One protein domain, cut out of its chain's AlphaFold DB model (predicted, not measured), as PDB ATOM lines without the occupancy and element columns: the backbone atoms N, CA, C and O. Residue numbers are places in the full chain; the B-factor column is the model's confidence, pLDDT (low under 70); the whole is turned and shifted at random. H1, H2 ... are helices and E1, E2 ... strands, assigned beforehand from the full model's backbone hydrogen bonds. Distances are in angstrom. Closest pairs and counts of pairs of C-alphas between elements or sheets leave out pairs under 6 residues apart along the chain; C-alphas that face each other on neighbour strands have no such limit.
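This is residues 8 to 154, 419 to 432 and 490 to 501 of the 534 residues of the protein "DUF1618 domain-containing protein" of Aegilops tauschii (UniProt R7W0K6). Two strongly twisted sheets lie face to face as a sandwich, the five-stranded sheet E2 E3 E4 E1 E10 against the four-stranded sheet E5 E6 E7 E8, and they come close along both sides, E2 by E8 and E1 by E5. The small strand pair E9 and E11 packs on E5 and E6 through E9, short H2 sits at one end of the sandwich, and H1 only grazes the larger sheet. The printed part has 173 residues, under half in named elements, and is mostly strand: H1, E1 to E10, H2, E11 along the chain. The larger sheet is mixed and the other two antiparallel; the whole is compact, radius of gyration of the C-alphas 15.8 A, spans 49 by 41 by 25 A.

In the larger sheet E2, residues 46 to 49, E3, residues 55 to 61, and E4, residues 68 to 74, form a meander, each strand the antiparallel neighbour of the one before; N 48 and O 56 are 3.0 A apart, N 59 and O 72 3.0 A. E1, residues 29 to 37, is parallel to E4, with N 32 and O 69 2.8 A apart, and antiparallel to E10, residues 419 to 422, with N 31 and O 420 2.9 A apart. E1 bends by 70 degrees at residue 33. E5, residues 83 to 93, E6, residues 96 to 103, E7, residues 116 to 123, and E8, residues 131 to 135, form a second meander: N 88 and O 100 are 2.9 A apart, N 99 and O 120 2.8 A, N 121 and O 133 2.8 A. The facing parts of the two sheets are 8.4 A centre to centre, their strands at 35 degrees. The closest C-alphas of E1 and E5 are those of Lys 34 and Arg 88, 4.5 A; of E2 and E8, Ala 46 and Ser 131, 5.1 A. E9, residues 148 to 150, is antiparallel to E11, residues 497 to 500, with no N and O within hydrogen-bond range; the closest C-alphas of E9 and E5 are those of Gly 149 and Ser 91, 5.8 A. H2, residues 424 to 429, is on the four-stranded sheet at a height of 9.0 A and only grazes the other; 0 of its 2 O i to N i+4 pairs and 3 of 3 O i to N i+3 pairs are within range. H1, residues 11 to 14, is too short for an O i to N i+4 pair.

E5 is 26.0 A long, E7 22.6 A, E6 22.2 A and E1 20.3 A. H1 begins at C-alpha 11 (29.807, 53.289, 53.716); E11 ends at C-alpha 500 (20.417, 79.041, 70.190).

The C-alphas farthest apart, of Pro 23 and Asn 110, are 48.8 A apart. Cuts leave gaps of 27.7 A from C-alpha 154 to 419 and 29.5 A from 432 to 490. The links H1 to E1, E6 to E7 and E8 to E9 are long. Mean pLDDT of the printed part is 71.8; residues under 70 include 104 to 117, 136 to 154 and 490 to 501.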
ATOM      1  N   SER A   8      31.169  53.530  63.789       61.44
ATOM      2  CA  SER A   8      31.677  53.570  62.422       61.44
ATOM      3  C   SER A   8      30.579  54.169  61.549       61.44
ATOM      4  O   SER A   8      29.417  53.765  61.650       61.44
ATOM      5  N   PHE A   9      30.927  55.172  60.748       66.12
ATOM      6  CA  PHE A   9      29.994  55.754  59.795       66.12
ATOM      7  C   PHE A   9      29.680  54.754  58.687       66.12
ATOM      8  O   PHE A   9      30.543  53.967  58.292       66.12
ATOM      9  N   PRO A  10      28.458  54.783  58.152       67.88
ATOM     10  CA  PRO A  10      28.075  53.851  57.112       67.88
ATOM     11  C   PRO A  10      28.738  54.207  55.772       67.88
ATOM     12  O   PRO A  10      28.930  55.382  55.455       67.88
ATOM     13  N   ALA A  11      29.053  53.180  54.972       66.12
ATOM     14  CA  ALA A  11      29.807  53.289  53.716       66.12
ATOM     15  C   ALA A  11      29.200  54.275  52.698       66.12
ATOM     16  O   ALA A  11      29.923  54.938  51.958       66.12
ATOM     17  N   TYR A  12      27.880  54.443  52.710       69.69
ATOM     18  CA  TYR A  12      27.180  55.376  51.829       69.69
ATOM     19  C   TYR A  12      27.521  56.846  52.092       69.69
ATOM     20  O   TYR A  12      27.401  57.674  51.193       69.69
ATOM     21  N   SER A  13      27.991  57.186  53.299       73.00
ATOM     22  CA  SER A  13      28.418  58.553  53.644       73.00
ATOM     23  C   SER A  13      29.602  59.011  52.786       73.00
ATOM     24  O   SER A  13      29.915  60.194  52.755       73.00
ATOM     25  N   PHE A  14      30.257  58.087  52.082       68.88
ATOM     26  CA  PHE A  14      31.423  58.326  51.234       68.88
ATOM     27  C   PHE A  14      31.116  58.240  49.738       68.88
ATOM     28  O   PHE A  14      31.993  58.497  48.917       68.88
ATOM     29  N   GLN A  15      29.889  57.868  49.368       74.56
ATOM     30  CA  GLN A  15      29.478  57.670  47.980       74.56
ATOM     31  C   GLN A  15      28.387  58.686  47.616       74.56
ATOM     32  O   GLN A  15      27.203  58.345  47.571       74.56
ATOM     33  N   PRO A  16      28.756  59.965  47.406       75.19
ATOM     34  CA  PRO A  16      27.814  60.956  46.914       75.19
ATOM     35  C   PRO A  16      27.385  60.621  45.486       75.19
ATOM     36  O   PRO A  16      28.217  60.309  44.631       75.19
ATOM     37  N   HIS A  17      26.093  60.776  45.207       71.94
ATOM     38  CA  HIS A  17      25.554  60.622  43.857       71.94
ATOM     39  C   HIS A  17      26.169  61.647  42.892       71.94
ATOM     40  O   HIS A  17      26.677  62.709  43.293       71.94
ATOM     41  N   ALA A  18      26.193  61.302  41.607       67.69
ATOM     42  CA  ALA A  18      26.554  62.253  40.565       67.69
ATOM     43  C   ALA A  18      25.440  63.301  40.444       67.69
ATOM     44  O   ALA A  18      24.259  62.968  40.513       67.69
ATOM     45  N   VAL A  19      25.832  64.562  40.291       68.88
ATOM     46  CA  VAL A  19      24.915  65.670  40.026       68.88
ATOM     47  C   VAL A  19      25.431  66.351  38.772       68.88
ATOM     48  O   VAL A  19      26.618  66.675  38.712       68.88
ATOM     49  N   ASP A  20      24.564  66.519  37.779       61.34
ATOM     50  CA  ASP A  20      24.914  67.232  36.556       61.34
ATOM     51  C   ASP A  20      25.140  68.711  36.888       61.34
ATOM     52  O   ASP A  20      24.289  69.360  37.500       61.34
ATOM     53  N   GLU A  21      26.297  69.254  36.509       57.22
ATOM     54  CA  GLU A  21      26.570  70.677  36.698       57.22
ATOM     55  C   GLU A  21      25.714  71.497  35.730       57.22
ATOM     56  O   GLU A  21      25.999  71.606  34.535       57.22
ATOM     57  N   ALA A  22      24.638  72.082  36.254       61.44
ATOM     58  CA  ALA A  22      23.826  73.027  35.511       61.44
ATOM     59  C   ALA A  22      24.599  74.348  35.297       61.44
ATOM     60  O   ALA A  22      25.299  74.814  36.201       61.44
ATOM     61  N   PRO A  23      24.436  75.024  34.141       63.81
ATOM     62  CA  PRO A  23      25.096  76.305  33.856       63.81
ATOM     63  C   PRO A  23      24.663  77.436  34.805       63.81
ATOM     64  O   PRO A  23      25.297  78.491  34.854       63.81
ATOM     65  N   ARG A  24      23.567  77.234  35.544       80.50
ATOM     66  CA  ARG A  24      23.041  78.127  36.571       80.50
ATOM     67  C   ARG A  24      22.448  77.284  37.696       80.50
ATOM     68  O   ARG A  24      21.797  76.282  37.425       80.50
ATOM     69  N   TYR A  25      22.628  77.710  38.940       85.50
ATOM     70  CA  TYR A  25      22.044  77.031  40.088       85.50
ATOM     71  C   TYR A  25      20.520  77.243  40.161       85.50
ATOM     72  O   TYR A  25      20.041  78.339  39.843       85.50
ATOM     73  N   PRO A  26      19.750  76.248  40.625       85.06
ATOM     74  CA  PRO A  26      18.311  76.384  40.861       85.06
ATOM     75  C   PRO A  26      17.980  77.504  41.854       85.06
ATOM     76  O   PRO A  26      18.778  77.833  42.737       85.06
ATOM     77  N   SER A  27      16.783  78.087  41.748       84.38
ATOM     78  CA  SER A  27      16.319  79.127  42.684       84.38
ATOM     79  C   SER A  27      15.980  78.578  44.077       84.38
ATOM     80  O   SER A  27      16.040  79.308  45.066       84.38
ATOM     81  N   SER A  28      15.658  77.289  44.162       86.50
ATOM     82  CA  SER A  28      15.442  76.553  45.404       86.50
ATOM     83  C   SER A  28      15.842  75.093  45.224       86.50
ATOM     84  O   SER A  28      15.704  74.545  44.132       86.50
ATOM     85  N   VAL A  29      16.317  74.463  46.293       87.94
ATOM     86  CA  VAL A  29      16.743  73.062  46.311       87.94
ATOM     87  C   VAL A  29      16.103  72.282  47.450       87.94
ATOM     88  O   VAL A  29      15.835  72.824  48.521       87.94
ATOM     89  N   LEU A  30      15.940  70.975  47.241       87.69
ATOM     90  CA  LEU A  30      15.795  70.008  48.327       87.69
ATOM     91  C   LEU A  30      17.197  69.598  48.759       87.69
ATOM     92  O   LEU A  30      17.871  68.865  48.041       87.69
ATOM     93  N   LEU A  31      17.661  70.109  49.892       88.31
ATOM     94  CA  LEU A  31      19.018  69.888  50.373       88.31
ATOM     95  C   LEU A  31      19.040  68.759  51.393       88.31
ATOM     96  O   LEU A  31      18.357  68.852  52.411       88.31
ATOM     97  N   ASP A  32      19.854  67.736  51.146       87.00
ATOM     98  CA  ASP A  32      20.132  66.691  52.116       87.00
ATOM     99  C   ASP A  32      20.744  67.305  53.383       87.00
ATOM    100  O   ASP A  32      21.718  68.062  53.331       87.00
ATOM    101  N   SER A  33      20.147  66.995  54.529       85.81
ATOM    102  CA  SER A  33      20.523  67.576  55.811       85.81
ATOM    103  C   SER A  33      21.871  67.068  56.308       85.81
ATOM    104  O   SER A  33      22.421  67.679  57.217       85.81
ATOM    105  N   LYS A  34      22.434  65.989  55.748       86.44
ATOM    106  CA  LYS A  34      23.684  65.379  56.216       86.44
ATOM    107  C   LYS A  34      24.814  65.473  55.198       86.44
ATOM    108  O   LYS A  34      24.603  65.360  53.993       86.44
ATOM    109  N   ALA A  35      26.041  65.585  55.687       87.69
ATOM    110  CA  ALA A  35      27.220  65.618  54.836       87.69
ATOM    111  C   ALA A  35      27.500  64.266  54.168       87.69
ATOM    112  O   ALA A  35      27.207  63.203  54.722       87.69
ATOM    113  N   TYR A  36      28.152  64.333  53.011       86.62
ATOM    114  CA  TYR A  36      29.018  63.277  52.501       86.62
ATOM    115  C   TYR A  36      30.481  63.600  52.836       86.62
ATOM    116  O   TYR A  36      30.902  64.754  52.774       86.62
ATOM    117  N   PHE A  37      31.279  62.590  53.161       84.88
ATOM    118  CA  PHE A  37      32.721  62.715  53.374       84.88
ATOM    119  C   PHE A  37      33.450  62.402  52.068       84.88
ATOM    120  O   PHE A  37      33.862  61.269  51.827       84.88
ATOM    121  N   ALA A  38      33.549  63.401  51.195       84.94
ATOM    122  CA  ALA A  38      34.135  63.250  49.871       84.94
ATOM    123  C   ALA A  38      34.883  64.517  49.453       84.94
ATOM    124  O   ALA A  38      34.402  65.629  49.670       84.94
ATOM    125  N   ASP A  39      36.035  64.329  48.814       85.94
ATOM    126  CA  ASP A  39      36.842  65.409  48.253       85.94
ATOM    127  C   ASP A  39      36.206  65.899  46.944       85.94
ATOM    128  O   ASP A  39      36.412  65.330  45.871       85.94
ATOM    129  N   ARG A  40      35.325  66.899  47.057       84.88
ATOM    130  CA  ARG A  40      34.691  67.580  45.923       84.88
ATOM    131  C   ARG A  40      34.884  69.076  46.086       84.88
ATOM    132  O   ARG A  40      34.495  69.628  47.111       84.88
ATOM    133  N   GLU A  41      35.385  69.730  45.047       86.94
ATOM    134  CA  GLU A  41      35.494  71.187  44.980       86.94
ATOM    135  C   GLU A  41      34.768  71.718  43.743       86.94
ATOM    136  O   GLU A  41      34.847  71.124  42.669       86.94
ATOM    137  N   ASN A  42      34.047  72.828  43.896       87.19
ATOM    138  CA  ASN A  42      33.405  73.559  42.804       87.19
ATOM    139  C   ASN A  42      33.215  75.044  43.190       87.19
ATOM    140  O   ASN A  42      33.714  75.507  44.216       87.19
ATOM    141  N   GLY A  43      32.474  75.817  42.386       86.50
ATOM    142  CA  GLY A  43      32.210  77.243  42.647       86.50
ATOM    143  C   GLY A  43      31.491  77.557  43.972       86.50
ATOM    144  O   GLY A  43      31.454  78.714  44.388       86.50
ATOM    145  N   THR A  44      30.947  76.545  44.651       90.94
ATOM    146  CA  THR A  44      30.278  76.667  45.953       90.94
ATOM    147  C   THR A  44      31.200  76.351  47.139       90.94
ATOM    148  O   THR A  44      30.765  76.468  48.284       90.94
ATOM    149  N   THR A  45      32.453  75.954  46.907       92.19
ATOM    150  CA  THR A  45      33.371  75.555  47.980       92.19
ATOM    151  C   THR A  45      33.771  76.738  48.855       92.19
ATOM    152  O   THR A  45      34.232  77.768  48.361       92.19
ATOM    153  N   ALA A  46      33.641  76.567  50.168       92.69
ATOM    154  CA  ALA A  46      34.107  77.515  51.168       92.69
ATOM    155  C   ALA A  46      34.930  76.808  52.254       92.69
ATOM    156  O   ALA A  46      34.682  75.647  52.582       92.69
ATOM    157  N   GLU A  47      35.902  77.521  52.816       93.06
ATOM    158  CA  GLU A  47      36.882  76.990  53.764       93.06
ATOM    159  C   GLU A  47      36.896  77.814  55.054       93.06
ATOM    160  O   GLU A  47      36.785  79.039  55.014       93.06
ATOM    161  N   ALA A  48      37.050  77.138  56.192       90.00
ATOM    162  CA  ALA A  48      37.218  77.757  57.501       90.00
ATOM    163  C   ALA A  48      38.147  76.937  58.401       90.00
ATOM    164  O   ALA A  48      38.308  75.727  58.224       90.00
ATOM    165  N   GLN A  49      38.702  77.588  59.424       85.81
ATOM    166  CA  GLN A  49      39.327  76.890  60.547       85.81
ATOM    167  C   GLN A  49      38.319  76.710  61.683       85.81
ATOM    168  O   GLN A  49      37.629  77.652  62.071       85.81
ATOM    169  N   SER A  50      38.241  75.495  62.216       78.44
ATOM    170  CA  SER A  50      37.486  75.175  63.422       78.44
ATOM    171  C   SER A  50      38.134  75.815  64.651       78.44
ATOM    172  O   SER A  50      39.327  76.130  64.653       78.44
ATOM    173  N   ILE A  51      37.382  75.934  65.745       71.25
ATOM    174  CA  ILE A  51      37.913  76.393  67.041       71.25
ATOM    175  C   ILE A  51      39.024  75.449  67.522       71.25
ATOM    176  O   ILE A  51      39.989  75.852  68.169       71.25
ATOM    177  N   THR A  52      38.910  74.173  67.161       68.69
ATOM    178  CA  THR A  52      39.910  73.135  67.427       68.69
ATOM    179  C   THR A  52      41.147  73.196  66.512       68.69
ATOM    180  O   THR A  52      42.065  72.389  66.687       68.69
ATOM    181  N   GLY A  53      41.214  74.154  65.580       74.38
ATOM    182  CA  GLY A  53      42.332  74.384  64.660       74.38
ATOM    183  C   GLY A  53      42.356  73.462  63.437       74.38
ATOM    184  O   GLY A  53      43.380  73.375  62.761       74.38
ATOM    185  N   ARG A  54      41.262  72.743  63.162       77.56
ATOM    186  CA  ARG A  54      41.115  71.871  61.987       77.56
ATOM    187  C   ARG A  54      40.637  72.696  60.797       77.56
ATOM    188  O   ARG A  54      39.752  73.531  60.941       77.56
ATOM    189  N   THR A  55      41.188  72.440  59.616       85.88
ATOM    190  CA  THR A  55      40.696  73.063  58.378       85.88
ATOM    191  C   THR A  55      39.514  72.263  57.846       85.88
ATOM    192  O   THR A  55      39.617  71.047  57.684       85.88
ATOM    193  N   VAL A  56      38.399  72.941  57.587       87.94
ATOM    194  CA  VAL A  56      37.159  72.350  57.080       87.94
ATOM    195  C   VAL A  56      36.795  73.031  55.770       87.94
ATOM    196  O   VAL A  56      36.643  74.252  55.731       87.94
ATOM    197  N   LYS A  57      36.615  72.236  54.716       91.75
ATOM    198  CA  LYS A  57      36.030  72.667  53.447       91.75
ATOM    199  C   LYS A  57      34.633  72.088  53.301       91.75
ATOM    200  O   LYS A  57      34.408  70.909  53.584       91.75
ATOM    201  N   VAL A  58      33.706  72.931  52.866       93.44
ATOM    202  CA  VAL A  58      32.317  72.572  52.582       93.44
ATOM    203  C   VAL A  58      32.012  72.920  51.138       93.44
ATOM    204  O   VAL A  58      32.229  74.058  50.723       93.44
ATOM    205  N   THR A  59      31.459  71.960  50.405       92.75
ATOM    206  CA  THR A  59      31.080  72.113  48.997       92.75
ATOM    207  C   THR A  59      29.651  71.635  48.796       92.75
ATOM    208  O   THR A  59      29.320  70.521  49.192       92.75
ATOM    209  N   PHE A  60      28.806  72.435  48.152       92.25
ATOM    210  CA  PHE A  60      27.448  72.051  47.775       92.25
ATOM    211  C   PHE A  60      27.394  71.531  46.331       92.25
ATOM    212  O   PHE A  60      27.930  72.125  45.394       92.25
ATOM    213  N   CYS A  61      26.711  70.408  46.135       90.81
ATOM    214  CA  CYS A  61      26.372  69.857  44.828       90.81
ATOM    215  C   CYS A  61      24.865  70.041  44.628       90.81
ATOM    216  O   CYS A  61      24.060  69.371  45.276       90.81
ATOM    217  N   LEU A  62      24.498  71.002  43.778       89.56
ATOM    218  CA  LEU A  62      23.126  71.488  43.644       89.56
ATOM    219  C   LEU A  62      22.446  70.889  42.416       89.56
ATOM    220  O   LEU A  62      23.028  70.881  41.337       89.56
ATOM    221  N   ALA A  63      21.211  70.437  42.598       85.94
ATOM    222  CA  ALA A  63      20.373  69.817  41.582       85.94
ATOM    223  C   ALA A  63      18.970  70.435  41.604       85.94
ATOM    224  O   ALA A  63      18.475  70.811  42.671       85.94
ATOM    225  N   ASP A  64      18.321  70.506  40.443       83.19
ATOM    226  CA  ASP A  64      16.915  70.896  40.354       83.19
ATOM    227  C   ASP A  64      16.021  69.870  41.083       83.19
ATOM    228  O   ASP A  64      16.120  68.661  40.823       83.19
ATOM    229  N   PRO A  65      15.120  70.310  41.983       81.50
ATOM    230  CA  PRO A  65      14.099  69.438  42.555       81.50
ATOM    231  C   PRO A  65      13.294  68.706  41.460       81.50
ATOM    232  O   PRO A  65      13.011  69.287  40.415       81.50
ATOM    233  N   PRO A  66      12.896  67.436  41.668       76.12
ATOM    234  CA  PRO A  66      12.935  66.672  42.915       76.12
ATOM    235  C   PRO A  66      14.270  65.960  43.183       76.12
ATOM    236  O   PRO A  66      14.348  65.193  44.142       76.12
ATOM    237  N   ALA A  67      15.308  66.149  42.359       79.69
ATOM    238  CA  ALA A  67      16.618  65.602  42.692       79.69
ATOM    239  C   ALA A  67      17.123  66.264  43.984       79.69
ATOM    240  O   ALA A  67      17.033  67.480  44.161       79.69
ATOM    241  N   VAL A  68      17.615  65.446  44.914       83.38
ATOM    242  CA  VAL A  68      18.082  65.939  46.209       83.38
ATOM    243  C   VAL A  68      19.511  66.444  46.045       83.38
ATOM    244  O   VAL A  68      20.412  65.687  45.693       83.38
ATOM    245  N   SER A  69      19.700  67.736  46.292       88.81
ATOM    246  CA  SER A  69      21.013  68.364  46.414       88.81
ATOM    247  C   SER A  69      21.713  67.869  47.673       88.81
ATOM    248  O   SER A  69      21.062  67.548  48.662       88.81
ATOM    249  N   HIS A  70      23.040  67.871  47.696       89.19
ATOM    250  CA  HIS A  70      23.807  67.443  48.868       89.19
ATOM    251  C   HIS A  70      25.007  68.345  49.113       89.19
ATOM    252  O   HIS A  70      25.341  69.206  48.298       89.19
ATOM    253  N   PHE A  71      25.679  68.137  50.241       91.56
ATOM    254  CA  PHE A  71      26.942  68.801  50.522       91.56
ATOM    255  C   PHE A  71      28.010  67.804  50.952       91.56
ATOM    256  O   PHE A  71      27.728  66.779  51.576       91.56
ATOM    257  N   CYS A  72      29.244  68.120  50.588       90.38
ATOM    258  CA  CYS A  72      30.430  67.365  50.923       90.38
ATOM    259  C   CYS A  72      31.269  68.140  51.934       90.38
ATOM    260  O   CYS A  72      31.360  69.369  51.873       90.38
ATOM    261  N   VAL A  73      31.906  67.404  52.836       89.69
ATOM    262  CA  VAL A  73      32.892  67.921  53.777       89.69
ATOM    263  C   VAL A  73      34.222  67.216  53.526       89.69
ATOM    264  O   VAL A  73      34.268  65.986  53.476       89.69
ATOM    265  N   HIS A  74      35.300  67.990  53.397       85.62
ATOM    266  CA  HIS A  74      36.662  67.477  53.229       85.62
ATOM    267  C   HIS A  74      37.714  68.448  53.800       85.62
ATOM    268  O   HIS A  74      37.399  69.583  54.160       85.62
ATOM    269  N   GLY A  75      38.967  68.005  53.941       76.50
ATOM    270  CA  GLY A  75      40.072  68.827  54.445       76.50
ATOM    271  C   GLY A  75      41.396  68.052  54.548       76.50
ATOM    272  O   GLY A  75      41.394  66.819  54.532       76.50
ATOM    273  N   PRO A  76      42.550  68.736  54.641       66.25
ATOM    274  CA  PRO A  76      43.849  68.078  54.788       66.25
ATOM    275  C   PRO A  76      43.998  67.417  56.171       66.25
ATOM    276  O   PRO A  76      43.793  68.062  57.198       66.25
ATOM    277  N   GLY A  77      44.381  66.132  56.201       58.97
ATOM    278  CA  GLY A  77      44.584  65.362  57.442       58.97
ATOM    279  C   GLY A  77      43.294  64.929  58.150       58.97
ATOM    280  O   GLY A  77      43.315  64.619  59.337       58.97
ATOM    281  N   PHE A  78      42.179  64.945  57.429       64.19
ATOM    282  CA  PHE A  78      40.837  64.726  57.948       64.19
ATOM    283  C   PHE A  78      40.536  63.226  58.062       64.19
ATOM    284  O   PHE A  78      40.364  62.553  57.047       64.19
ATOM    285  N   ASN A  79      40.466  62.696  59.286       63.66
ATOM    286  CA  ASN A  79      40.094  61.304  59.527       63.66
ATOM    287  C   ASN A  79      38.690  61.234  60.115       63.66
ATOM    288  O   ASN A  79      38.298  62.036  60.949       63.66
ATOM    289  N   ILE A  80      37.909  60.242  59.709       62.03
ATOM    290  CA  ILE A  80      36.513  60.139  60.138       62.03
ATOM    291  C   ILE A  80      36.338  59.916  61.648       62.03
ATOM    292  O   ILE A  80      35.324  60.296  62.232       62.03
ATOM    293  N   GLU A  81      37.360  59.357  62.294       67.06
ATOM    294  CA  GLU A  81      37.444  59.228  63.749       67.06
ATOM    295  C   GLU A  81      37.459  60.592  64.461       67.06
ATOM    296  O   GLU A  81      37.175  60.663  65.655       67.06
ATOM    297  N   ASP A  82      37.709  61.681  63.724       69.56
ATOM    298  CA  ASP A  82      37.582  63.053  64.204       69.56
ATOM    299  C   ASP A  82      36.125  63.498  64.385       69.56
ATOM    300  O   ASP A  82      35.908  64.600  64.891       69.56
ATOM    301  N   TYR A  83      35.126  62.688  64.016       73.00
ATOM    302  CA  TYR A  83      33.706  63.025  64.121       73.00
ATOM    303  C   TYR A  83      32.936  62.055  65.007       73.00
ATOM    304  O   TYR A  83      33.075  60.840  64.929       73.00
ATOM    305  N   THR A  84      32.057  62.614  65.836       70.25
ATOM    306  CA  THR A  84      31.134  61.823  66.663       70.25
ATOM    307  C   THR A  84      29.784  61.589  65.985       70.25
ATOM    308  O   THR A  84      29.127  60.597  66.295       70.25
ATOM    309  N   VAL A  85      29.383  62.472  65.060       75.12
ATOM    310  CA  VAL A  85      28.202  62.346  64.184       75.12
ATOM    311  C   VAL A  85      28.469  63.022  62.833       75.12
ATOM    312  O   VAL A  85      29.387  63.837  62.725       75.12
ATOM    313  N   GLU A  86      27.659  62.707  61.817       82.12
ATOM    314  CA  GLU A  86      27.748  63.336  60.486       82.12
ATOM    315  C   GLU A  86      27.488  64.841  60.620       82.12
ATOM    316  O   GLU A  86      26.505  65.203  61.278       82.12
ATOM    317  N   PRO A  87      28.313  65.717  60.014       86.94
ATOM    318  CA  PRO A  87      27.982  67.130  59.912       86.94
ATOM    319  C   PRO A  87      26.618  67.320  59.248       86.94
ATOM    320  O   PRO A  87      26.235  66.539  58.370       86.94
ATOM    321  N   ARG A  88      25.878  68.349  59.667       86.62
ATOM    322  CA  ARG A  88      24.513  68.589  59.188       86.62
ATOM    323  C   ARG A  88      24.244  70.033  58.829       86.62
ATOM    324  O   ARG A  88      24.755  70.926  59.494       86.62
ATOM    325  N   VAL A  89      23.362  70.249  57.861       87.44
ATOM    326  CA  VAL A  89      22.660  71.522  57.683       87.44
ATOM    327  C   VAL A  89      21.492  71.535  58.664       87.44
ATOM    328  O   VAL A  89      20.653  70.638  58.657       87.44
ATOM    329  N   ILE A  90      21.467  72.533  59.541       79.62
ATOM    330  CA  ILE A  90      20.463  72.671  60.602       79.62
ATOM    331  C   ILE A  90      19.290  73.516  60.108       79.62
ATOM    332  O   ILE A  90      18.130  73.169  60.304       79.62
ATOM    333  N   SER A  91      19.600  74.642  59.474       78.81
ATOM    334  CA  SER A  91      18.626  75.576  58.918       78.81
ATOM    335  C   SER A  91      19.272  76.400  57.809       78.81
ATOM    336  O   SER A  91      20.497  76.464  57.688       78.81
ATOM    337  N   SER A  92      18.446  77.032  56.985       84.06
ATOM    338  CA  SER A  92      18.898  77.965  55.959       84.06
ATOM    339  C   SER A  92      17.926  79.122  55.857       84.06
ATOM    340  O   SER A  92      16.718  78.899  55.915       84.06
ATOM    341  N   ASP A  93      18.450  80.319  55.641       81.62
ATOM    342  CA  ASP A  93      17.654  81.518  55.423       81.62
ATOM    343  C   ASP A  93      18.360  82.420  54.413       81.62
ATOM    344  O   ASP A  93      19.533  82.758  54.577       81.62
ATOM    345  N   ARG A  94      17.645  82.812  53.356       82.25
ATOM    346  CA  ARG A  94      18.189  83.591  52.231       82.25
ATOM    347  C   ARG A  94      19.538  83.041  51.747       82.25
ATOM    348  O   ARG A  94      19.591  81.892  51.344       82.25
ATOM    349  N   ASP A  95      20.599  83.849  51.744       85.81
ATOM    350  CA  ASP A  95      21.954  83.500  51.310       85.81
ATOM    351  C   ASP A  95      22.771  82.740  52.367       85.81
ATOM    352  O   ASP A  95      23.972  82.565  52.185       85.81
ATOM    353  N   LEU A  96      22.154  82.287  53.461       87.19
ATOM    354  CA  LEU A  96      22.832  81.649  54.586       87.19
ATOM    355  C   LEU A  96      22.382  80.197  54.785       87.19
ATOM    356  O   LEU A  96      21.197  79.876  54.694       87.19
ATOM    357  N   ALA A  97      23.328  79.334  55.150       88.81
ATOM    358  CA  ALA A  97      23.071  77.994  55.665       88.81
ATOM    359  C   ALA A  97      23.861  77.774  56.963       88.81
ATOM    360  O   ALA A  97      25.068  78.010  57.021       88.81
ATOM    361  N   LEU A  98      23.172  77.322  58.009       86.62
ATOM    362  CA  LEU A  98      23.767  76.981  59.295       86.62
ATOM    363  C   LEU A  98      24.157  75.509  59.307       86.62
ATOM    364  O   LEU A  98      23.312  74.630  59.125       86.62
ATOM    365  N   LEU A  99      25.427  75.246  59.583       87.56
ATOM    366  CA  LEU A  99      25.996  73.911  59.634       87.56
ATOM    367  C   LEU A  99      26.406  73.558  61.065       87.56
ATOM    368  O   LEU A  99      27.000  74.373  61.767       87.56
ATOM    369  N   GLY A 100      26.119  72.332  61.490       84.06
ATOM    370  CA  GLY A 100      26.547  71.767  62.765       84.06
ATOM    371  C   GLY A 100      27.552  70.642  62.565       84.06
ATOM    372  O   GLY A 100      27.299  69.703  61.813       84.06
ATOM    373  N   PHE A 101      28.670  70.718  63.275       83.94
ATOM    374  CA  PHE A 101      29.747  69.732  63.280       83.94
ATOM    375  C   PHE A 101      29.911  69.227  64.708       83.94
ATOM    376  O   PHE A 101      29.842  70.029  65.628       83.94
ATOM    377  N   ALA A 102      30.142  67.932  64.929       77.88
ATOM    378  CA  ALA A 102      30.473  67.432  66.267       77.88
ATOM    379  C   ALA A 102      31.781  66.651  66.241       77.88
ATOM    380  O   ALA A 102      31.818  65.462  65.904       77.88
ATOM    381  N   PHE A 103      32.852  67.333  66.621       74.25
ATOM    382  CA  PHE A 103      34.195  66.788  66.576       74.25
ATOM    383  C   PHE A 103      34.481  65.865  67.765       74.25
ATOM    384  O   PHE A 103      34.167  66.185  68.916       74.25
ATOM    385  N   ALA A 104      35.136  64.738  67.505       66.75
ATOM    386  CA  ALA A 104      35.835  63.967  68.517       66.75
ATOM    387  C   ALA A 104      36.989  64.804  69.097       66.75
ATOM    388  O   ALA A 104      37.551  65.680  68.421       66.75
ATOM    389  N   ALA A 105      37.286  64.572  70.380       57.19
ATOM    390  CA  ALA A 105      38.218  65.372  71.168       57.19
ATOM    391  C   ALA A 105      39.532  65.646  70.412       57.19
ATOM    392  O   ALA A 105      40.086  64.769  69.752       57.19
ATOM    393  N   SER A 106      40.003  66.893  70.486       49.88
ATOM    394  CA  SER A 106      41.217  67.331  69.794       49.88
ATOM    395  C   SER A 106      42.465  66.651  70.381       49.88
ATOM    396  O   SER A 106      42.579  66.587  71.607       49.88
ATOM    397  N   PRO A 107      43.461  66.267  69.555       46.91
ATOM    398  CA  PRO A 107      44.781  65.833  70.026       46.91
ATOM    399  C   PRO A 107      45.518  66.875  70.889       46.91
ATOM    400  O   PRO A 107      46.502  66.548  71.542       46.91
ATOM    401  N   ARG A 108      45.074  68.143  70.876       45.28
ATOM    402  CA  ARG A 108      45.683  69.266  71.611       45.28
ATOM    403  C   ARG A 108      45.036  69.551  72.975       45.28
ATOM    404  O   ARG A 108      45.430  70.509  73.632       45.28
ATOM    405  N   SER A 109      44.042  68.768  73.400       45.03
ATOM    406  CA  SER A 109      43.287  68.999  74.639       45.03
ATOM    407  C   SER A 109      43.419  67.819  75.605       45.03
ATOM    408  O   SER A 109      42.961  66.719  75.313       45.03
ATOM    409  N   ASN A 110      43.961  68.074  76.802       40.34
ATOM    410  CA  ASN A 110      44.000  67.110  77.914       40.34
ATOM    411  C   ASN A 110      42.645  66.962  78.640       40.34
ATOM    412  O   ASN A 110      42.562  66.300  79.674       40.34
ATOM    413  N   VAL A 111      41.574  67.581  78.135       41.66
ATOM    414  CA  VAL A 111      40.236  67.477  78.723       41.66
ATOM    415  C   VAL A 111      39.505  66.297  78.087       41.66
ATOM    416  O   VAL A 111      39.085  66.360  76.932       41.66
ATOM    417  N   GLN A 112      39.320  65.218  78.852       38.53
ATOM    418  CA  GLN A 112      38.401  64.126  78.512       38.53
ATOM    419  C   GLN A 112      36.950  64.640  78.548       38.53
ATOM    420  O   GLN A 112      36.246  64.514  79.546       38.53
ATOM    421  N   GLY A 113      36.507  65.251  77.450       42.16
ATOM    422  CA  GLY A 113      35.138  65.716  77.232       42.16
ATOM    423  C   GLY A 113      34.471  64.987  76.064       42.16
ATOM    424  O   GLY A 113      35.122  64.644  75.079       42.16
ATOM    425  N   ARG A 114      33.158  64.732  76.171       49.31
ATOM    426  CA  ARG A 114      32.321  64.307  75.030       49.31
ATOM    427  C   ARG A 114      32.390  65.368  73.920       49.31
ATOM    428  O   ARG A 114      32.532  66.542  74.239       49.31
ATOM    429  N   GLY A 115      32.281  64.933  72.660       54.62
ATOM    430  CA  GLY A 115      32.548  65.736  71.460       54.62
ATOM    431  C   GLY A 115      32.013  67.170  71.490       54.62
ATOM    432  O   GLY A 115      30.896  67.424  71.944       54.62
ATOM    433  N   HIS A 116      32.833  68.103  71.006       60.44
ATOM    434  CA  HIS A 116      32.480  69.515  70.918       60.44
ATOM    435  C   HIS A 116      31.657  69.731  69.656       60.44
ATOM    436  O   HIS A 116      32.145  69.520  68.544       60.44
ATOM    437  N   ALA A 117      30.399  70.126  69.832       69.75
ATOM    438  CA  ALA A 117      29.633  70.648  68.721       69.75
ATOM    439  C   ALA A 117      30.153  72.051  68.382       69.75
ATOM    440  O   ALA A 117      30.275  72.891  69.271       69.75
ATOM    441  N   GLU A 118      30.459  72.287  67.121       78.75
ATOM    442  CA  GLU A 118      30.851  73.575  66.566       78.75
ATOM    443  C   GLU A 118      29.853  73.927  65.462       78.75
ATOM    444  O   GLU A 118      29.387  73.049  64.730       78.75
ATOM    445  N   TYR A 119      29.510  75.205  65.347       82.25
ATOM    446  CA  TYR A 119      28.619  75.683  64.300       82.25
ATOM    447  C   TYR A 119      29.402  76.509  63.293       82.25
ATOM    448  O   TYR A 119      30.318  77.242  63.661       82.25
ATOM    449  N   PHE A 120      29.015  76.408  62.029       84.88
ATOM    450  CA  PHE A 120      29.575  77.204  60.950       84.88
ATOM    451  C   PHE A 120      28.446  77.831  60.150       84.88
ATOM    452  O   PHE A 120      27.421  77.197  59.901       84.88
ATOM    453  N   VAL A 121      28.650  79.066  59.718       87.12
ATOM    454  CA  VAL A 121      27.751  79.745  58.792       87.12
ATOM    455  C   VAL A 121      28.372  79.701  57.417       87.12
ATOM    456  O   VAL A 121      29.458  80.239  57.198       87.12
ATOM    457  N   TYR A 122      27.671  79.064  56.493       90.44
ATOM    458  CA  TYR A 122      27.951  79.181  55.079       90.44
ATOM    459  C   TYR A 122      27.161  80.361  54.516       90.44
ATOM    460  O   TYR A 122      25.946  80.435  54.703       90.44
ATOM    461  N   LYS A 123      27.837  81.265  53.808       89.75
ATOM    462  CA  LYS A 123      27.215  82.382  53.093       89.75
ATOM    463  C   LYS A 123      27.457  82.238  51.600       89.75
ATOM    464  O   LYS A 123      28.603  82.231  51.149       89.75
ATOM    465  N   ALA A 124      26.374  82.160  50.834       88.44
ATOM    466  CA  ALA A 124      26.413  82.178  49.385       88.44
ATOM    467  C   ALA A 124      26.976  83.522  48.902       88.44
ATOM    468  O   ALA A 124      26.470  84.597  49.236       88.44
ATOM    469  N   GLY A 125      28.039  83.471  48.105       75.06
ATOM    470  CA  GLY A 125      28.613  84.668  47.507       75.06
ATOM    471  C   GLY A 125      27.683  85.190  46.417       75.06
ATOM    472  O   GLY A 125      27.563  84.562  45.370       75.06
ATOM    473  N   ARG A 126      27.036  86.342  46.634       72.94
ATOM    474  CA  ARG A 126      26.230  87.037  45.614       72.94
ATOM    475  C   ARG A 126      27.116  87.579  44.481       72.94
ATOM    476  O   ARG A 126      27.426  88.768  44.448       72.94
ATOM    477  N   GLY A 127      27.609  86.677  43.630       64.81
ATOM    478  CA  GLY A 127      28.544  86.979  42.534       64.81
ATOM    479  C   GLY A 127      30.007  86.990  42.935       64.81
ATOM    480  O   GLY A 127      30.863  87.343  42.127       64.81
ATOM    481  N   GLY A 128      30.286  86.621  44.181       73.69
ATOM    482  CA  GLY A 128      31.624  86.419  44.715       73.69
ATOM    483  C   GLY A 128      31.825  84.972  45.147       73.69
ATOM    484  O   GLY A 128      30.942  84.130  44.985       73.69
ATOM    485  N   ARG A 129      32.987  84.686  45.738       84.25
ATOM    486  CA  ARG A 129      33.216  83.389  46.378       84.25
ATOM    487  C   ARG A 129      32.347  83.268  47.635       84.25
ATOM    488  O   ARG A 129      32.218  84.260  48.358       84.25
ATOM    489  N   PRO A 130      31.754  82.097  47.899       91.56
ATOM    490  CA  PRO A 130      31.093  81.850  49.169       91.56
ATOM    491  C   PRO A 130      32.104  81.876  50.319       91.56
ATOM    492  O   PRO A 130      33.312  81.736  50.115       91.56
ATOM    493  N   SER A 131      31.602  82.047  51.538       90.75
ATOM    494  CA  SER A 131      32.422  82.046  52.748       90.75
ATOM    495  C   SER A 131      31.877  81.079  53.783       90.75
ATOM    496  O   SER A 131      30.668  80.869  53.876       90.75
ATOM    497  N   LEU A 132      32.780  80.531  54.589       90.81
ATOM    498  CA  LEU A 132      32.459  79.700  55.737       90.81
ATOM    499  C   LEU A 132      33.044  80.376  56.977       90.81
ATOM    500  O   LEU A 132      34.220  80.735  56.992       90.81
ATOM    501  N   THR A 133      32.227  80.574  58.004       86.25
ATOM    502  CA  THR A 133      32.641  81.295  59.214       86.25
ATOM    503  C   THR A 133      32.299  80.467  60.450       86.25
ATOM    504  O   THR A 133      31.134  80.102  60.613       86.25
ATOM    505  N   PRO A 134      33.274  80.138  61.319       80.50
ATOM    506  CA  PRO A 134      32.997  79.441  62.569       80.50
ATOM    507  C   PRO A 134      32.252  80.368  63.533       80.50
ATOM    508  O   PRO A 134      32.594  81.543  63.676       80.50
ATOM    509  N   ILE A 135      31.253  79.832  64.228       72.69
ATOM    510  CA  ILE A 135      30.561  80.540  65.305       72.69
ATOM    511  C   ILE A 135      31.325  80.283  66.613       72.69
ATOM    512  O   ILE A 135      31.608  79.120  66.918       72.69
ATOM    513  N   PRO A 136      31.651  81.325  67.403       65.75
ATOM    514  CA  PRO A 136      32.302  81.165  68.701       65.75
ATOM    515  C   PRO A 136      31.552  80.201  69.629       65.75
ATOM    516  O   PRO A 136      30.327  80.088  69.579       65.75
ATOM    517  N   ALA A 137      32.292  79.517  70.506       56.28
ATOM    518  CA  ALA A 137      31.719  78.550  71.435       56.28
ATOM    519  C   ALA A 137      30.648  79.194  72.334       56.28
ATOM    520  O   ALA A 137      30.864  80.254  72.925       56.28
ATOM    521  N   THR A 138      29.507  78.517  72.478       51.69
ATOM    522  CA  THR A 138      28.469  78.879  73.452       51.69
ATOM    523  C   THR A 138      29.053  78.908  74.875       51.69
ATOM    524  O   THR A 138      29.928  78.084  75.168       51.69
ATOM    525  N   PRO A 139      28.578  79.779  75.790       43.75
ATOM    526  CA  PRO A 139      29.073  79.857  77.157       43.75
ATOM    527  C   PRO A 139      29.123  78.494  77.867       43.75
ATOM    528  O   PRO A 139      28.284  77.620  77.603       43.75
ATOM    529  N   PRO A 140      30.067  78.306  78.807       37.94
ATOM    530  CA  PRO A 140      30.199  77.066  79.564       37.94
ATOM    531  C   PRO A 140      28.871  76.650  80.215       37.94
ATOM    532  O   PRO A 140      28.244  77.435  80.921       37.94
ATOM    533  N   GLY A 141      28.453  75.401  79.997       38.38
ATOM    534  CA  GLY A 141      27.232  74.829  80.584       38.38
ATOM    535  C   GLY A 141      26.038  74.722  79.631       38.38
ATOM    536  O   GLY A 141      25.083  74.010  79.949       38.38
ATOM    537  N   ILE A 142      26.105  75.338  78.448       43.97
ATOM    538  CA  ILE A 142      25.118  75.158  77.379       43.97
ATOM    539  C   ILE A 142      25.509  73.935  76.548       43.97
ATOM    540  O   ILE A 142      26.619  73.842  76.028       43.97
ATOM    541  N   ARG A 143      24.604  72.957  76.442       42.81
ATOM    542  CA  ARG A 143      24.742  71.890  75.447       42.81
ATOM    543  C   ARG A 143      24.215  72.411  74.123       42.81
ATOM    544  O   ARG A 143      23.053  72.802  74.053       42.81
ATOM    545  N   ASN A 144      25.057  72.363  73.105       46.62
ATOM    546  CA  ASN A 144      24.665  72.576  71.720       46.62
ATOM    547  C   ASN A 144      23.577  71.578  71.317       46.62
ATOM    548  O   ASN A 144      23.649  70.391  71.652       46.62
ATOM    549  N   THR A 145      22.550  72.086  70.645       52.50
ATOM    550  CA  THR A 145      21.362  71.336  70.236       52.50
ATOM    551  C   THR A 145      21.206  71.412  68.721       52.50
ATOM    552  O   THR A 145      21.800  72.262  68.057       52.50
ATOM    553  N   TRP A 146      20.404  70.517  68.154       51.31
ATOM    554  CA  TRP A 146      20.037  70.562  66.735       51.31
ATOM    555  C   TRP A 146      18.865  71.525  66.464       51.31
ATOM    556  O   TRP A 146      18.409  71.623  65.334       51.31
ATOM    557  N   TYR A 147      18.384  72.247  67.484       56.44
ATOM    558  CA  TYR A 147      17.229  73.151  67.418       56.44
ATOM    559  C   TYR A 147      17.684  74.619  67.402       56.44
ATOM    560  O   TYR A 147      17.326  75.412  68.274       56.44
ATOM    561  N   VAL A 148      18.534  74.962  66.432       58.72
ATOM    562  CA  VAL A 148      19.142  76.296  66.274       58.72
ATOM    563  C   VAL A 148      18.752  76.871  64.909       58.72
ATOM    564  O   VAL A 148      18.770  76.162  63.904       58.72
ATOM    565  N   GLY A 149      18.381  78.153  64.869       57.28
ATOM    566  CA  GLY A 149      17.948  78.849  63.653       57.28
ATOM    567  C   GLY A 149      18.903  79.973  63.253       57.28
ATOM    568  O   GLY A 149      19.465  80.648  64.116       57.28
ATOM    569  N   ILE A 150      19.064  80.191  61.947       55.41
ATOM    570  CA  ILE A 150      19.783  81.337  61.373       55.41
ATOM    571  C   ILE A 150      18.790  82.351  60.810       55.41
ATOM    572  O   ILE A 150      17.876  81.946  60.108       55.41
ATOM    573  N   VAL A 151      18.967  83.645  61.101       52.00
ATOM    574  CA  VAL A 151      18.103  84.734  60.606       52.00
ATOM    575  C   VAL A 151      18.949  85.708  59.799       52.00
ATOM    576  O   VAL A 151      19.918  86.237  60.323       52.00
ATOM    577  N   SER A 152      18.612  85.988  58.543       52.09
ATOM    578  CA  SER A 152      19.280  87.017  57.739       52.09
ATOM    579  C   SER A 152      18.893  88.408  58.255       52.09
ATOM    580  O   SER A 152      17.752  88.846  58.073       52.09
ATOM    581  N   THR A 153      19.830  89.116  58.897       47.12
ATOM    582  CA  THR A 153      19.595  90.462  59.444       47.12
ATOM    583  C   THR A 153      20.432  91.509  58.712       47.12
ATOM    584  O   THR A 153      21.563  91.260  58.301       47.12
ATOM    585  N   LEU A 154      19.857  92.698  58.513       34.12
ATOM    586  CA  LEU A 154      20.606  93.917  58.214       34.12
ATOM    587  C   LEU A 154      20.967  94.526  59.575       34.12
ATOM    588  O   LEU A 154      20.097  95.105  60.208       34.12
ATOM    589  N   PHE A 419      16.087  65.809  54.440       77.06
ATOM    590  CA  PHE A 419      16.176  66.964  53.550       77.06
ATOM    591  C   PHE A 419      15.339  68.145  54.035       77.06
ATOM    592  O   PHE A 419      14.340  67.982  54.741       77.06
ATOM    593  N   LEU A 420      15.769  69.344  53.654       82.56
ATOM    594  CA  LEU A 420      15.108  70.613  53.939       82.56
ATOM    595  C   LEU A 420      15.042  71.468  52.666       82.56
ATOM    596  O   LEU A 420      15.933  71.363  51.819       82.56
ATOM    597  N   PRO A 421      14.012  72.312  52.505       85.31
ATOM    598  CA  PRO A 421      13.912  73.182  51.352       85.31
ATOM    599  C   PRO A 421      14.794  74.407  51.598       85.31
ATOM    600  O   PRO A 421      14.771  74.993  52.682       85.31
ATOM    601  N   SER A 422      15.581  74.802  50.604       86.69
ATOM    602  CA  SER A 422      16.510  75.913  50.766       86.69
ATOM    603  C   SER A 422      16.588  76.783  49.528       86.69
ATOM    604  O   SER A 422      16.875  76.309  48.434       86.69
ATOM    605  N   ALA A 423      16.404  78.086  49.727       85.88
ATOM    606  CA  ALA A 423      16.498  79.086  48.671       85.88
ATOM    607  C   ALA A 423      17.905  79.708  48.562       85.88
ATOM    608  O   ALA A 423      18.074  80.707  47.864       85.88
ATOM    609  N   PHE A 424      18.914  79.170  49.264       85.31
ATOM    610  CA  PHE A 424      20.267  79.746  49.270       85.31
ATOM    611  C   PHE A 424      20.974  79.645  47.915       85.31
ATOM    612  O   PHE A 424      21.760  80.523  47.548       85.31
ATOM    613  N   SER A 425      20.634  78.615  47.137       86.50
ATOM    614  CA  SER A 425      21.207  78.333  45.824       86.50
ATOM    615  C   SER A 425      21.007  79.481  44.833       86.50
ATOM    616  O   SER A 425      21.906  79.776  44.046       86.50
ATOM    617  N   GLN A 426      19.886  80.211  44.911       86.38
ATOM    618  CA  GLN A 426      19.626  81.340  44.010       86.38
ATOM    619  C   GLN A 426      20.666  82.455  44.147       86.38
ATOM    620  O   GLN A 426      20.956  83.160  43.177       86.38
ATOM    621  N   TYR A 427      21.233  82.620  45.345       85.88
ATOM    622  CA  TYR A 427      22.163  83.699  45.648       85.88
ATOM    623  C   TYR A 427      23.550  83.441  45.063       85.88
ATOM    624  O   TYR A 427      24.260  84.402  44.776       85.88
ATOM    625  N   LEU A 428      23.884  82.184  44.760       84.81
ATOM    626  CA  LEU A 428      25.129  81.800  44.089       84.81
ATOM    627  C   LEU A 428      25.177  82.240  42.611       84.81
ATOM    628  O   LEU A 428      26.250  82.323  42.026       84.81
ATOM    629  N   ASN A 429      24.031  82.563  41.999       79.38
ATOM    630  CA  ASN A 429      23.942  82.934  40.578       79.38
ATOM    631  C   ASN A 429      24.238  84.405  40.266       79.38
ATOM    632  O   ASN A 429      24.319  84.791  39.100       79.38
ATOM    633  N   THR A 430      24.247  85.275  41.273       62.69
ATOM    634  CA  THR A 430      24.079  86.717  41.043       62.69
ATOM    635  C   THR A 430      25.399  87.401  40.708       62.69
ATOM    636  O   THR A 430      26.070  87.832  41.618       62.69
ATOM    637  N   SER A 431      25.793  87.550  39.436       52.66
ATOM    638  CA  SER A 431      27.014  88.298  39.058       52.66
ATOM    639  C   SER A 431      27.112  89.666  39.768       52.66
ATOM    640  O   SER A 431      26.078  90.321  39.944       52.66
ATOM    641  N   PRO A 432      28.317  90.139  40.156       41.03
ATOM    642  CA  PRO A 432      28.447  91.403  40.869       41.03
ATOM    643  C   PRO A 432      27.872  92.530  40.008       41.03
ATOM    644  O   PRO A 432      28.323  92.750  38.882       41.03
ATOM    645  N   TYR A 490      23.562  85.409  69.971       41.97
ATOM    646  CA  TYR A 490      24.949  85.703  69.646       41.97
ATOM    647  C   TYR A 490      24.976  86.762  68.558       41.97
ATOM    648  O   TYR A 490      24.110  86.756  67.694       41.97
ATOM    649  N   THR A 491      25.984  87.627  68.563       39.16
ATOM    650  CA  THR A 491      26.286  88.507  67.428       39.16
ATOM    651  C   THR A 491      27.708  88.200  66.979       39.16
ATOM    652  O   THR A 491      28.599  88.107  67.826       39.16
ATOM    653  N   ASP A 492      27.926  87.952  65.687       42.50
ATOM    654  CA  ASP A 492      29.282  87.727  65.172       42.50
ATOM    655  C   ASP A 492      30.083  89.038  65.055       42.50
ATOM    656  O   ASP A 492      29.569  90.141  65.254       42.50
ATOM    657  N   ALA A 493      31.366  88.924  64.698       34.25
ATOM    658  CA  ALA A 493      32.247  90.075  64.485       34.25
ATOM    659  C   ALA A 493      31.814  90.985  63.312       34.25
ATOM    660  O   ALA A 493      32.372  92.067  63.141       34.25
ATOM    661  N   HIS A 494      30.837  90.558  62.508       38.38
ATOM    662  CA  HIS A 494      30.280  91.295  61.377       38.38
ATOM    663  C   HIS A 494      28.910  91.928  61.690       38.38
ATOM    664  O   HIS A 494      28.328  92.571  60.813       38.38
ATOM    665  N   GLY A 495      28.416  91.808  62.929       36.41
ATOM    666  CA  GLY A 495      27.152  92.401  63.372       36.41
ATOM    667  C   GLY A 495      25.908  91.574  63.036       36.41
ATOM    668  O   GLY A 495      24.806  92.115  63.047       36.41
ATOM    669  N   GLN A 496      26.065  90.290  62.711       42.16
ATOM    670  CA  GLN A 496      24.968  89.384  62.385       42.16
ATOM    671  C   GLN A 496      24.520  88.620  63.640       42.16
ATOM    672  O   GLN A 496      25.348  88.010  64.317       42.16
ATOM    673  N   SER A 497      23.218  88.659  63.947       38.97
ATOM    674  CA  SER A 497      22.636  88.042  65.151       38.97
ATOM    675  C   SER A 497      22.132  86.609  64.914       38.97
ATOM    676  O   SER A 497      21.677  86.273  63.817       38.97
ATOM    677  N   TRP A 498      22.184  85.769  65.951       49.94
ATOM    678  CA  TRP A 498      21.860  84.331  65.921       49.94
ATOM    679  C   TRP A 498      21.182  83.898  67.217       49.94
ATOM    680  O   TRP A 498      21.487  84.485  68.243       49.94
ATOM    681  N   LEU A 499      20.367  82.839  67.221       42.81
ATOM    682  CA  LEU A 499      19.636  82.373  68.409       42.81
ATOM    683  C   LEU A 499      19.800  80.862  68.628       42.81
ATOM    684  O   LEU A 499      19.448  80.069  67.756       42.81
ATOM    685  N   ALA A 500      20.268  80.449  69.808       42.41
ATOM    686  CA  ALA A 500      20.417  79.041  70.190       42.41
ATOM    687  C   ALA A 500      19.578  78.709  71.433       42.41
ATOM    688  O   ALA A 500      19.672  79.410  72.434       42.41
ATOM    689  N   VAL A 501      18.802  77.619  71.416       41.53
ATOM    690  CA  VAL A 501      18.098  77.115  72.610       41.53
ATOM    691  C   VAL A 501      18.905  75.943  73.194       41.53
ATOM    692  O   VAL A 501      19.046  74.920  72.515       41.53
TER     693      VAL A 501